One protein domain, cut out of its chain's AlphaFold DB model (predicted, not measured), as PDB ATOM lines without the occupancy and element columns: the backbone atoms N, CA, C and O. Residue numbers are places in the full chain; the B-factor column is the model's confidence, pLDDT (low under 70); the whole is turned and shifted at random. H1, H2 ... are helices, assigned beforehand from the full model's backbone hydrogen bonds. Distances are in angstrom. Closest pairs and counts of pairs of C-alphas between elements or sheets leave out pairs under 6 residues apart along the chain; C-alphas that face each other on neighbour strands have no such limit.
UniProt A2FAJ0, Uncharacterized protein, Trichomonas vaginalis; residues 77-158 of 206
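What this domain is: This is residues 77 to 158 of the 206 residues of an uncharacterized protein of Trichomonas vaginalis (UniProt A2FAJ0). Five helices make a rounded, compact ball, with the longest, H5, nearest the middle and the short H1 to H4 set in turn round one side of it. The printed part has 82 residues, all-helix in class with no named strand; the radius of gyration of the C-alphas is 11.5 A, the spans 29 by 25 by 24 A. A long loop, residues 123 to 136, joins H4 to H5.

How they stand to each other: The hub is H5, residues 137 to 150. Its residues 138 to 142 touch H3, residues 104 to 112, at a steep tilt of 68 degrees, only just short of perpendicular; the closest C-alphas, Val 106 and Ala 138, are 4.7 A apart. Its residues 141 to 145 touch H2, residues 94 to 101; the closest C-alphas, Val 97 and Val 145, are 6.5 A apart. Its residues 146 to 150 only just touch H4, residues 114 to 122, with 3 pairs of C-alphas within 8 A, the closest Leu 121 and Ile 146 at 6.9 A. H1, residues 84 to 92, is close to H5 but not clearly touching; the closest C-alphas, Phe 89 and Tyr 149, are 6.6 A apart. Every O i to N i+4 pair is within hydrogen-bond range in H1, H3, H4 and H5, and 2 of 4 in H2.

Where its parts are: From first to last C-alpha H5 measures 19.7 A, H1 12.4 A, H3 and H4 12.1 A each, H2 9.0 A. H1 begins at C-alpha 84 (30.621, -31.917, 9.122); H5 ends at C-alpha 150 (26.172, -30.057, 21.554).

The domain as a whole: The printed part has no cut. The link from H4 to H5 is long. Residues 153 to 158 have pLDDT under 70.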
ATOM      1  N   LEU A  77      36.741 -20.374   7.910       96.75
ATOM      2  CA  LEU A  77      36.251 -21.315   8.933       96.75
ATOM      3  C   LEU A  77      36.557 -22.784   8.602       96.75
ATOM      4  O   LEU A  77      35.971 -23.705   9.169       96.75
ATOM      5  N   GLU A  78      37.497 -23.026   7.696       95.56
ATOM      6  CA  GLU A  78      37.763 -24.341   7.116       95.56
ATOM      7  C   GLU A  78      38.033 -25.417   8.172       95.56
ATOM      8  O   GLU A  78      37.525 -26.534   8.075       95.56
ATOM      9  N   LYS A  79      38.827 -25.074   9.193       95.69
ATOM     10  CA  LYS A  79      39.164 -25.993  10.285       95.69
ATOM     11  C   LYS A  79      37.927 -26.389  11.086       95.69
ATOM     12  O   LYS A  79      37.803 -27.546  11.466       95.69
ATOM     13  N   ILE A  80      36.999 -25.461  11.290       96.00
ATOM     14  CA  ILE A  80      35.753 -25.689  12.030       96.00
ATOM     15  C   ILE A  80      34.835 -26.614  11.230       96.00
ATOM     16  O   ILE A  80      34.299 -27.579  11.769       96.00
ATOM     17  N   PHE A  81      34.741 -26.404   9.916       96.06
ATOM     18  CA  PHE A  81      33.958 -27.259   9.021       96.06
ATOM     19  C   PHE A  81      34.551 -28.657   8.782       96.06
ATOM     20  O   PHE A  81      33.965 -29.456   8.050       96.06
ATOM     21  N   THR A  82      35.668 -29.013   9.424       91.75
ATOM     22  CA  THR A  82      36.052 -30.428   9.533       91.75
ATOM     23  C   THR A  82      35.016 -31.221  10.340       91.75
ATOM     24  O   THR A  82      34.737 -32.378  10.000       91.75
ATOM     25  N   ASP A  83      34.338 -30.583  11.306       94.12
ATOM     26  CA  ASP A  83      33.115 -31.116  11.901       94.12
ATOM     27  C   ASP A  83      31.927 -30.913  10.948       94.12
ATOM     28  O   ASP A  83      31.184 -29.928  10.964       94.12
ATOM     29  N   ARG A  84      31.723 -31.914  10.091       93.12
ATOM     30  CA  ARG A  84      30.621 -31.917   9.122       93.12
ATOM     31  C   ARG A  84      29.246 -31.950   9.783       93.12
ATOM     32  O   ARG A  84      28.282 -31.566   9.131       93.12
ATOM     33  N   LYS A  85      29.117 -32.471  11.008       93.94
ATOM     34  CA  LYS A  85      27.820 -32.504  11.699       93.94
ATOM     35  C   LYS A  85      27.431 -31.097  12.125       93.94
ATOM     36  O   LYS A  85      26.279 -30.726  11.943       93.94
ATOM     37  N   PHE A  86      28.399 -30.310  12.579       95.88
ATOM     38  CA  PHE A  86      28.182 -28.912  12.919       95.88
ATOM     39  C   PHE A  86      27.759 -28.070  11.702       95.88
ATOM     40  O   PHE A  86      26.796 -27.313  11.780       95.88
ATOM     41  N   ALA A  87      28.382 -28.278  10.536       95.56
ATOM     42  CA  ALA A  87      27.954 -27.618   9.295       95.56
ATOM     43  C   ALA A  87      26.493 -27.942   8.916       95.56
ATOM     44  O   ALA A  87      25.739 -27.065   8.502       95.56
ATOM     45  N   LEU A  88      26.085 -29.207   9.071       94.69
ATOM     46  CA  LEU A  88      24.705 -29.634   8.818       94.69
ATOM     47  C   LEU A  88      23.738 -29.086   9.873       94.69
ATOM     48  O   LEU A  88      22.628 -28.704   9.528       94.69
ATOM     49  N   PHE A  89      24.161 -28.998  11.134       95.94
ATOM     50  CA  PHE A  89      23.378 -28.368  12.194       95.94
ATOM     51  C   PHE A  89      23.076 -26.897  11.881       95.94
ATOM     52  O   PHE A  89      21.932 -26.476  12.039       95.94
ATOM     53  N   ILE A  90      24.065 -26.139  11.391       96.06
ATOM     54  CA  ILE A  90      23.876 -24.735  10.993       96.06
ATOM     55  C   ILE A  90      22.806 -24.620   9.906       96.06
ATOM     56  O   ILE A  90      21.931 -23.766  10.010       96.06
ATOM     57  N   GLN A  91      22.837 -25.494   8.894       95.12
ATOM     58  CA  GLN A  91      21.796 -25.530   7.863       95.12
ATOM     59  C   GLN A  91      20.418 -25.830   8.453       95.12
ATOM     60  O   GLN A  91      19.430 -25.207   8.072       95.12
ATOM     61  N   ASP A  92      20.350 -26.818   9.339       94.88
ATOM     62  CA  ASP A  92      19.093 -27.345   9.863       94.88
ATOM     63  C   ASP A  92      18.438 -26.392  10.863       94.88
ATOM     64  O   ASP A  92      17.221 -26.408  11.017       94.88
ATOM     65  N   SER A  93      19.244 -25.543  11.498       95.88
ATOM     66  CA  SER A  93      18.814 -24.563  12.498       95.88
ATOM     67  C   SER A  93      18.917 -23.125  11.991       95.88
ATOM     68  O   SER A  93      18.904 -22.195  12.801       95.88
ATOM     69  N   TRP A  94      19.062 -22.926  10.675       96.19
ATOM     70  CA  TRP A  94      19.406 -21.627  10.095       96.19
ATOM     71  C   TRP A  94      18.432 -20.515  10.481       96.19
ATOM     72  O   TRP A  94      18.868 -19.409  10.786       96.19
ATOM     73  N   ASP A  95      17.138 -20.820  10.552       95.19
ATOM     74  CA  ASP A  95      16.104 -19.844  10.916       95.19
ATOM     75  C   ASP A  95      16.325 -19.231  12.307       95.19
ATOM     76  O   ASP A  95      15.884 -18.114  12.568       95.19
ATOM     77  N   VAL A  96      17.053 -19.924  13.189       93.81
ATOM     78  CA  VAL A  96      17.373 -19.424  14.529       93.81
ATOM     79  C   VAL A  96      18.819 -18.959  14.643       93.81
ATOM     80  O   VAL A  96      19.082 -17.867  15.148       93.81
ATOM     81  N   VAL A  97      19.780 -19.754  14.166       96.69
ATOM     82  CA  VAL A  97      21.208 -19.428  14.341       96.69
ATOM     83  C   VAL A  97      21.733 -18.480  13.267       96.69
ATOM     84  O   VAL A  97      22.731 -17.803  13.489       96.69
ATOM     85  N   GLY A  98      21.071 -18.393  12.112       96.88
ATOM     86  CA  GLY A  98      21.525 -17.612  10.963       96.88
ATOM     87  C   GLY A  98      21.639 -16.125  11.275       96.88
ATOM     88  O   GLY A  98      22.630 -15.500  10.893       96.88
ATOM     89  N   ARG A  99      20.693 -15.570  12.052       96.56
ATOM     90  CA  ARG A  99      20.754 -14.174  12.523       96.56
ATOM     91  C   ARG A  99      22.008 -13.923  13.361       96.56
ATOM     92  O   ARG A  99      22.679 -12.921  13.156       96.56
ATOM     93  N   ILE A 100      22.343 -14.845  14.264       97.25
ATOM     94  CA  ILE A 100      23.518 -14.750  15.142       97.25
ATOM     95  C   ILE A 100      24.804 -14.879  14.323       97.25
ATOM     96  O   ILE A 100      25.670 -14.013  14.378       97.25
ATOM     97  N   LEU A 101      24.907 -15.937  13.516       97.25
ATOM     98  CA  LEU A 101      26.103 -16.264  12.739       97.25
ATOM     99  C   LEU A 101      26.378 -15.297  11.584       97.25
ATOM    100  O   LEU A 101      27.487 -15.287  11.050       97.25
ATOM    101  N   SER A 102      25.394 -14.498  11.174       96.88
ATOM    102  CA  SER A 102      25.576 -13.465  10.150       96.88
ATOM    103  C   SER A 102      26.048 -12.131  10.728       96.88
ATOM    104  O   SER A 102      26.440 -11.250   9.963       96.88
ATOM    105  N   ARG A 103      26.044 -11.959  12.057       97.56
ATOM    106  CA  ARG A 103      26.527 -10.720  12.665       97.56
ATOM    107  C   ARG A 103      28.052 -10.582  12.513       97.56
ATOM    108  O   ARG A 103      28.776 -11.547  12.780       97.56
ATOM    109  N   PRO A 104      28.567  -9.400  12.118       97.31
ATOM    110  CA  PRO A 104      30.003  -9.200  11.907       97.31
ATOM    111  C   PRO A 104      30.865  -9.449  13.149       97.31
ATOM    112  O   PRO A 104      31.948 -10.020  13.036       97.31
ATOM    113  N   ASP A 105      30.381  -9.061  14.330       97.56
ATOM    114  CA  ASP A 105      31.068  -9.236  15.613       97.56
ATOM    115  C   ASP A 105      31.179 -10.719  16.006       97.56
ATOM    116  O   ASP A 105      32.261 -11.189  16.360       97.56
ATOM    117  N   VAL A 106      30.100 -11.489  15.848       97.56
ATOM    118  CA  VAL A 106      30.092 -12.946  16.052       97.56
ATOM    119  C   VAL A 106      31.026 -13.631  15.056       97.56
ATOM    120  O   VAL A 106      31.852 -14.453  15.452       97.56
ATOM    121  N   LEU A 107      30.960 -13.264  13.769       96.50
ATOM    122  CA  LEU A 107      31.867 -13.786  12.742       96.50
ATOM    123  C   LEU A 107      33.332 -13.485  13.052       96.50
ATOM    124  O   LEU A 107      34.191 -14.323  12.782       96.50
ATOM    125  N   MET A 108      33.628 -12.313  13.611       96.50
ATOM    126  CA  MET A 108      34.973 -11.958  14.043       96.50
ATOM    127  C   MET A 108      35.450 -12.926  15.131       96.50
ATOM    128  O   MET A 108      36.484 -13.571  14.955       96.50
ATOM    129  N   VAL A 109      34.671 -13.123  16.199       96.06
ATOM    130  CA  VAL A 109      35.011 -14.101  17.250       96.06
ATOM    131  C   VAL A 109      35.213 -15.492  16.644       96.06
ATOM    132  O   VAL A 109      36.230 -16.136  16.898       96.06
ATOM    133  N   PHE A 110      34.311 -15.923  15.764       94.81
ATOM    134  CA  PHE A 110      34.361 -17.230  15.111       94.81
ATOM    135  C   PHE A 110      35.655 -17.454  14.308       94.81
ATOM    136  O   PHE A 110      36.233 -18.541  14.345       94.81
ATOM    137  N   LYS A 111      36.126 -16.415  13.602       95.25
ATOM    138  CA  LYS A 111      37.328 -16.448  12.750       95.25
ATOM    139  C   LYS A 111      38.627 -16.321  13.542       95.25
ATOM    140  O   LYS A 111      39.606 -16.981  13.207       95.25
ATOM    141  N   TYR A 112      38.658 -15.490  14.582       95.88
ATOM    142  CA  TYR A 112      39.884 -15.227  15.345       95.88
ATOM    143  C   TYR A 112      40.084 -16.188  16.522       95.88
ATOM    144  O   TYR A 112      41.216 -16.411  16.940       95.88
ATOM    145  N   GLN A 113      39.017 -16.819  17.020       95.88
ATOM    146  CA  GLN A 113      39.065 -17.756  18.148       95.88
ATOM    147  C   GLN A 113      38.907 -19.223  17.712       95.88
ATOM    148  O   GLN A 113      38.385 -20.043  18.467       95.88
ATOM    149  N   ILE A 114      39.384 -19.582  16.509       95.69
ATOM    150  CA  ILE A 114      39.290 -20.952  15.964       95.69
ATOM    151  C   ILE A 114      39.754 -22.030  16.964       95.69
ATOM    152  O   ILE A 114      39.020 -23.004  17.124       95.69
ATOM    153  N   PRO A 115      40.908 -21.908  17.658       95.94
ATOM    154  CA  PRO A 115      41.349 -22.941  18.600       95.94
ATOM    155  C   PRO A 115      40.350 -23.176  19.738       95.94
ATOM    156  O   PRO A 115      40.043 -24.318  20.071       95.94
ATOM    157  N   THR A 116      39.797 -22.095  20.290       95.75
ATOM    158  CA  THR A 116      38.796 -22.142  21.361       95.75
ATOM    159  C   THR A 116      37.500 -22.775  20.866       95.75
ATOM    160  O   THR A 116      36.961 -23.663  21.517       95.75
ATOM    161  N   VAL A 117      37.029 -22.381  19.679       96.44
ATOM    162  CA  VAL A 117      35.815 -22.952  19.082       96.44
ATOM    163  C   VAL A 117      35.976 -24.448  18.813       96.44
ATOM    164  O   VAL A 117      35.087 -25.224  19.152       96.44
ATOM    165  N   LEU A 118      37.110 -24.873  18.252       96.19
ATOM    166  CA  LEU A 118      37.399 -26.293  18.033       96.19
ATOM    167  C   LEU A 118      37.403 -27.073  19.350       96.19
ATOM    168  O   LEU A 118      36.754 -28.111  19.440       96.19
ATOM    169  N   SER A 119      38.053 -26.537  20.387       95.31
ATOM    170  CA  SER A 119      38.054 -27.151  21.716       95.31
ATOM    171  C   SER A 119      36.635 -27.322  22.272       95.31
ATOM    172  O   SER A 119      36.305 -28.394  22.781       95.31
ATOM    173  N   LEU A 120      35.764 -26.319  22.114       95.75
ATOM    174  CA  LEU A 120      34.361 -26.412  22.525       95.75
ATOM    175  C   LEU A 120      33.589 -27.465  21.714       95.75
ATOM    176  O   LEU A 120      32.856 -28.266  22.293       95.75
ATOM    177  N   LEU A 121      33.784 -27.524  20.394       95.38
ATOM    178  CA  LEU A 121      33.137 -28.523  19.535       95.38
ATOM    179  C   LEU A 121      33.572 -29.957  19.882       95.38
ATOM    180  O   LEU A 121      32.739 -30.867  19.897       95.38
ATOM    181  N   GLU A 122      34.842 -30.157  20.234       94.19
ATOM    182  CA  GLU A 122      35.417 -31.457  20.605       94.19
ATOM    183  C   GLU A 122      35.123 -31.869  22.057       94.19
ATOM    184  O   GLU A 122      35.123 -33.061  22.377       94.19
ATOM    185  N   SER A 123      34.833 -30.907  22.937       92.62
ATOM    186  CA  SER A 123      34.607 -31.150  24.365       92.62
ATOM    187  C   SER A 123      33.406 -32.066  24.654       92.62
ATOM    188  O   SER A 123      32.476 -32.216  23.854       92.62
ATOM    189  N   LYS A 124      33.414 -32.718  25.821       88.75
ATOM    190  CA  LYS A 124      32.256 -33.475  26.323       88.75
ATOM    191  C   LYS A 124      31.280 -32.526  27.020       88.75
ATOM    192  O   LYS A 124      31.687 -31.501  27.546       88.75
ATOM    193  N   ILE A 125      30.003 -32.892  27.031       86.81
ATOM    194  CA  ILE A 125      28.948 -32.165  27.753       86.81
ATOM    195  C   ILE A 125      29.117 -32.422  29.266       86.81
ATOM    196  O   ILE A 125      29.442 -33.558  29.629       86.81
ATOM    197  N   PRO A 126      28.874 -31.432  30.148       85.50
ATOM    198  CA  PRO A 126      28.498 -30.046  29.850       85.50
ATOM    199  C   PRO A 126      29.688 -29.213  29.368       85.50
ATOM    200  O   PRO A 126      30.805 -29.363  29.860       85.50
ATOM    201  N   ILE A 127      29.433 -28.321  28.414       91.06
ATOM    202  CA  ILE A 127      30.435 -27.359  27.957       91.06
ATOM    203  C   ILE A 127      30.385 -26.114  28.845       91.06
ATOM    204  O   ILE A 127      29.310 -25.674  29.244       91.06
ATOM    205  N   THR A 128      31.542 -25.546  29.172       90.88
ATOM    206  CA  THR A 128      31.639 -24.326  29.985       90.88
ATOM    207  C   THR A 128      32.102 -23.167  29.127       90.88
ATOM    208  O   THR A 128      33.056 -23.315  28.356       90.88
ATOM    209  N   ILE A 129      31.475 -22.005  29.291       91.94
ATOM    210  CA  ILE A 129      31.905 -20.806  28.583       91.94
ATOM    211  C   ILE A 129      33.310 -20.382  29.051       91.94
ATOM    212  O   ILE A 129      33.566 -20.326  30.258       91.94
ATOM    213  N   PRO A 130      34.249 -20.092  28.132       92.00
ATOM    214  CA  PRO A 130      35.550 -19.554  28.509       92.00
ATOM    215  C   PRO A 130      35.398 -18.233  29.272       92.00
ATOM    216  O   PRO A 130      34.652 -17.359  28.844       92.00
ATOM    217  N   GLN A 131      36.150 -18.034  30.359       90.31
ATOM    218  CA  GLN A 131      36.060 -16.801  31.164       90.31
ATOM    219  C   GLN A 131      36.321 -15.524  30.351       90.31
ATOM    220  O   GLN A 131      35.716 -14.492  30.594       90.31
ATOM    221  N   ILE A 132      37.196 -15.593  29.346       89.25
ATOM    222  CA  ILE A 132      37.481 -14.456  28.458       89.25
ATOM    223  C   ILE A 132      36.250 -14.099  27.609       89.25
ATOM    224  O   ILE A 132      36.074 -12.954  27.211       89.25
ATOM    225  N   TRP A 133      35.381 -15.071  27.323       92.88
ATOM    226  CA  TRP A 133      34.200 -14.875  26.487       92.88
ATOM    227  C   TRP A 133      33.027 -14.265  27.244       92.88
ATOM    228  O   TRP A 133      32.242 -13.558  26.620       92.88
ATOM    229  N   THR A 134      32.936 -14.453  28.564       90.25
ATOM    230  CA  THR A 134      31.786 -13.985  29.361       90.25
ATOM    231  C   THR A 134      31.600 -12.469  29.320       90.25
ATOM    232  O   THR A 134      30.511 -11.976  29.592       90.25
ATOM    233  N   GLN A 135      32.658 -11.729  28.984       92.50
ATOM    234  CA  GLN A 135      32.662 -10.269  28.911       92.50
ATOM    235  C   GLN A 135      32.095  -9.722  27.591       92.50
ATOM    236  O   GLN A 135      31.814  -8.531  27.503       92.50
ATOM    237  N   TYR A 136      31.930 -10.563  26.563       94.88
ATOM    238  CA  TYR A 136      31.581 -10.124  25.212       94.88
ATOM    239  C   TYR A 136      30.315 -10.816  24.710       94.88
ATOM    240  O   TYR A 136      30.294 -12.034  24.531       94.88
ATOM    241  N   GLN A 137      29.287 -10.028  24.380       95.75
ATOM    242  CA  GLN A 137      28.006 -10.561  23.910       95.75
ATOM    243  C   GLN A 137      28.159 -11.451  22.669       95.75
ATOM    244  O   GLN A 137      27.620 -12.549  22.640       95.75
ATOM    245  N   ALA A 138      28.970 -11.042  21.688       96.69
ATOM    246  CA  ALA A 138      29.231 -11.840  20.487       96.69
ATOM    247  C   ALA A 138      29.806 -13.236  20.797       96.69
ATOM    248  O   ALA A 138      29.474 -14.219  20.134       96.69
ATOM    249  N   SER A 139      30.659 -13.329  21.820       96.62
ATOM    250  CA  SER A 139      31.239 -14.595  22.271       96.62
ATOM    251  C   SER A 139      30.219 -15.450  23.022       96.62
ATOM    252  O   SER A 139      30.189 -16.663  22.823       96.62
ATOM    253  N   ASN A 140      29.356 -14.829  23.834       95.62
ATOM    254  CA  ASN A 140      28.228 -15.501  24.483       95.62
ATOM    255  C   ASN A 140      27.245 -16.063  23.445       95.62
ATOM    256  O   ASN A 140      26.831 -17.215  23.550       95.62
ATOM    257  N   ASP A 141      26.930 -15.291  22.405       96.69
ATOM    258  CA  ASP A 141      26.027 -15.712  21.335       96.69
ATOM    259  C   ASP A 141      26.614 -16.886  20.535       96.69
ATOM    260  O   ASP A 141      25.920 -17.864  20.252       96.69
ATOM    261  N   LEU A 142      27.914 -16.837  20.207       97.31
ATOM    262  CA  LEU A 142      28.598 -17.955  19.553       97.31
ATOM    263  C   LEU A 142      28.633 -19.199  20.449       97.31
ATOM    264  O   LEU A 142      28.403 -20.311  19.969       97.31
ATOM    265  N   PHE A 143      28.911 -19.023  21.742       96.81
ATOM    266  CA  PHE A 143      28.875 -20.110  22.716       96.81
ATOM    267  C   PHE A 143      27.489 -20.754  22.772       96.81
ATOM    268  O   PHE A 143      27.403 -21.977  22.718       96.81
ATOM    269  N   HIS A 144      26.420 -19.955  22.784       95.19
ATOM    270  CA  HIS A 144      25.050 -20.456  22.772       95.19
ATOM    271  C   HIS A 144      24.759 -21.305  21.525       95.19
ATOM    272  O   HIS A 144      24.229 -22.408  21.641       95.19
ATOM    273  N   VAL A 145      25.196 -20.874  20.335       96.62
ATOM    274  CA  VAL A 145      25.064 -21.678  19.103       96.62
ATOM    275  C   VAL A 145      25.798 -23.021  19.217       96.62
ATOM    276  O   VAL A 145      25.274 -24.058  18.800       96.62
ATOM    277  N   ILE A 146      27.005 -23.027  19.790       96.44
ATOM    278  CA  ILE A 146      27.775 -24.258  20.012       96.44
ATOM    279  C   ILE A 146      27.079 -25.146  21.050       96.44
ATOM    280  O   ILE A 146      26.978 -26.354  20.854       96.44
ATOM    281  N   GLU A 147      26.548 -24.573  22.125       94.81
ATOM    282  CA  GLU A 147      25.792 -25.290  23.150       94.81
ATOM    283  C   GLU A 147      24.547 -25.969  22.570       94.81
ATOM    284  O   GLU A 147      24.328 -27.159  22.808       94.81
ATOM    285  N   MET A 148      23.780 -25.258  21.739       94.06
ATOM    286  CA  MET A 148      22.620 -25.805  21.031       94.06
ATOM    287  C   MET A 148      23.006 -27.008  20.164       94.06
ATOM    288  O   MET A 148      22.343 -28.047  20.221       94.06
ATOM    289  N   TYR A 149      24.117 -26.906  19.424       95.38
ATOM    290  CA  TYR A 149      24.663 -28.023  18.651       95.38
ATOM    291  C   TYR A 149      25.007 -29.223  19.542       95.38
ATOM    292  O   TYR A 149      24.644 -30.358  19.226       95.38
ATOM    293  N   LYS A 150      25.700 -28.988  20.663       94.06
ATOM    294  CA  LYS A 150      26.172 -30.057  21.554       94.06
ATOM    295  C   LYS A 150      25.025 -30.759  22.271       94.06
ATOM    296  O   LYS A 150      25.043 -31.982  22.358       94.06
ATOM    297  N   ASN A 151      24.022 -30.015  22.718       90.38
ATOM    298  CA  ASN A 151      22.870 -30.562  23.432       90.38
ATOM    299  C   ASN A 151      21.827 -31.201  22.498       90.38
ATOM    300  O   ASN A 151      20.835 -31.746  22.979       90.38
ATOM    301  N   GLY A 152      22.032 -31.147  21.175       82.31
ATOM    302  CA  GLY A 152      21.045 -31.605  20.193       82.31
ATOM    303  C   GLY A 152      19.734 -30.820  20.269       82.31
ATOM    304  O   GLY A 152      18.682 -31.346  19.907       82.31
ATOM    305  N   GLY A 153      19.790 -29.594  20.801       65.06
ATOM    306  CA  GLY A 153      18.619 -28.788  21.103       65.06
ATOM    307  C   GLY A 153      17.939 -28.299  19.832       65.06
ATOM    308  O   GLY A 153      18.597 -27.803  18.916       65.06
ATOM    309  N   VAL A 154      16.607 -28.401  19.799       57.03
ATOM    310  CA  VAL A 154      15.797 -27.583  18.893       57.03
ATOM    311  C   VAL A 154      16.043 -26.131  19.292       57.03
ATOM    312  O   VAL A 154      15.978 -25.810  20.481       57.03
ATOM    313  N   PRO A 155      16.384 -25.263  18.338       53.56
ATOM    314  CA  PRO A 155      16.873 -23.948  18.666       53.56
ATOM    315  C   PRO A 155      15.764 -23.082  19.286       53.56
ATOM    316  O   PRO A 155      14.755 -22.797  18.643       53.56
ATOM    317  N   VAL A 156      15.935 -22.668  20.545       53.28
ATOM    318  CA  VAL A 156      15.064 -21.670  21.184       53.28
ATOM    319  C   VAL A 156      15.642 -20.312  20.811       53.28
ATOM    320  O   VAL A 156      16.796 -20.035  21.125       53.28
ATOM    321  N   SER A 157      14.890 -19.498  20.068       46.31
ATOM    322  CA  SER A 157      15.357 -18.165  19.674       46.31
ATOM    323  C   SER A 157      15.736 -17.367  20.927       46.31
ATOM    324  O   SER A 157      14.911 -17.313  21.847       46.31
ATOM    325  N   PRO A 158      16.932 -16.749  20.993       49.91
ATOM    326  CA  PRO A 158      17.220 -15.788  22.039       49.91
ATOM    327  C   PRO A 158      16.236 -14.639  21.849       49.91
ATOM    328  O   PRO A 158      16.344 -13.860  20.900       49.91
TER     329      PRO A 158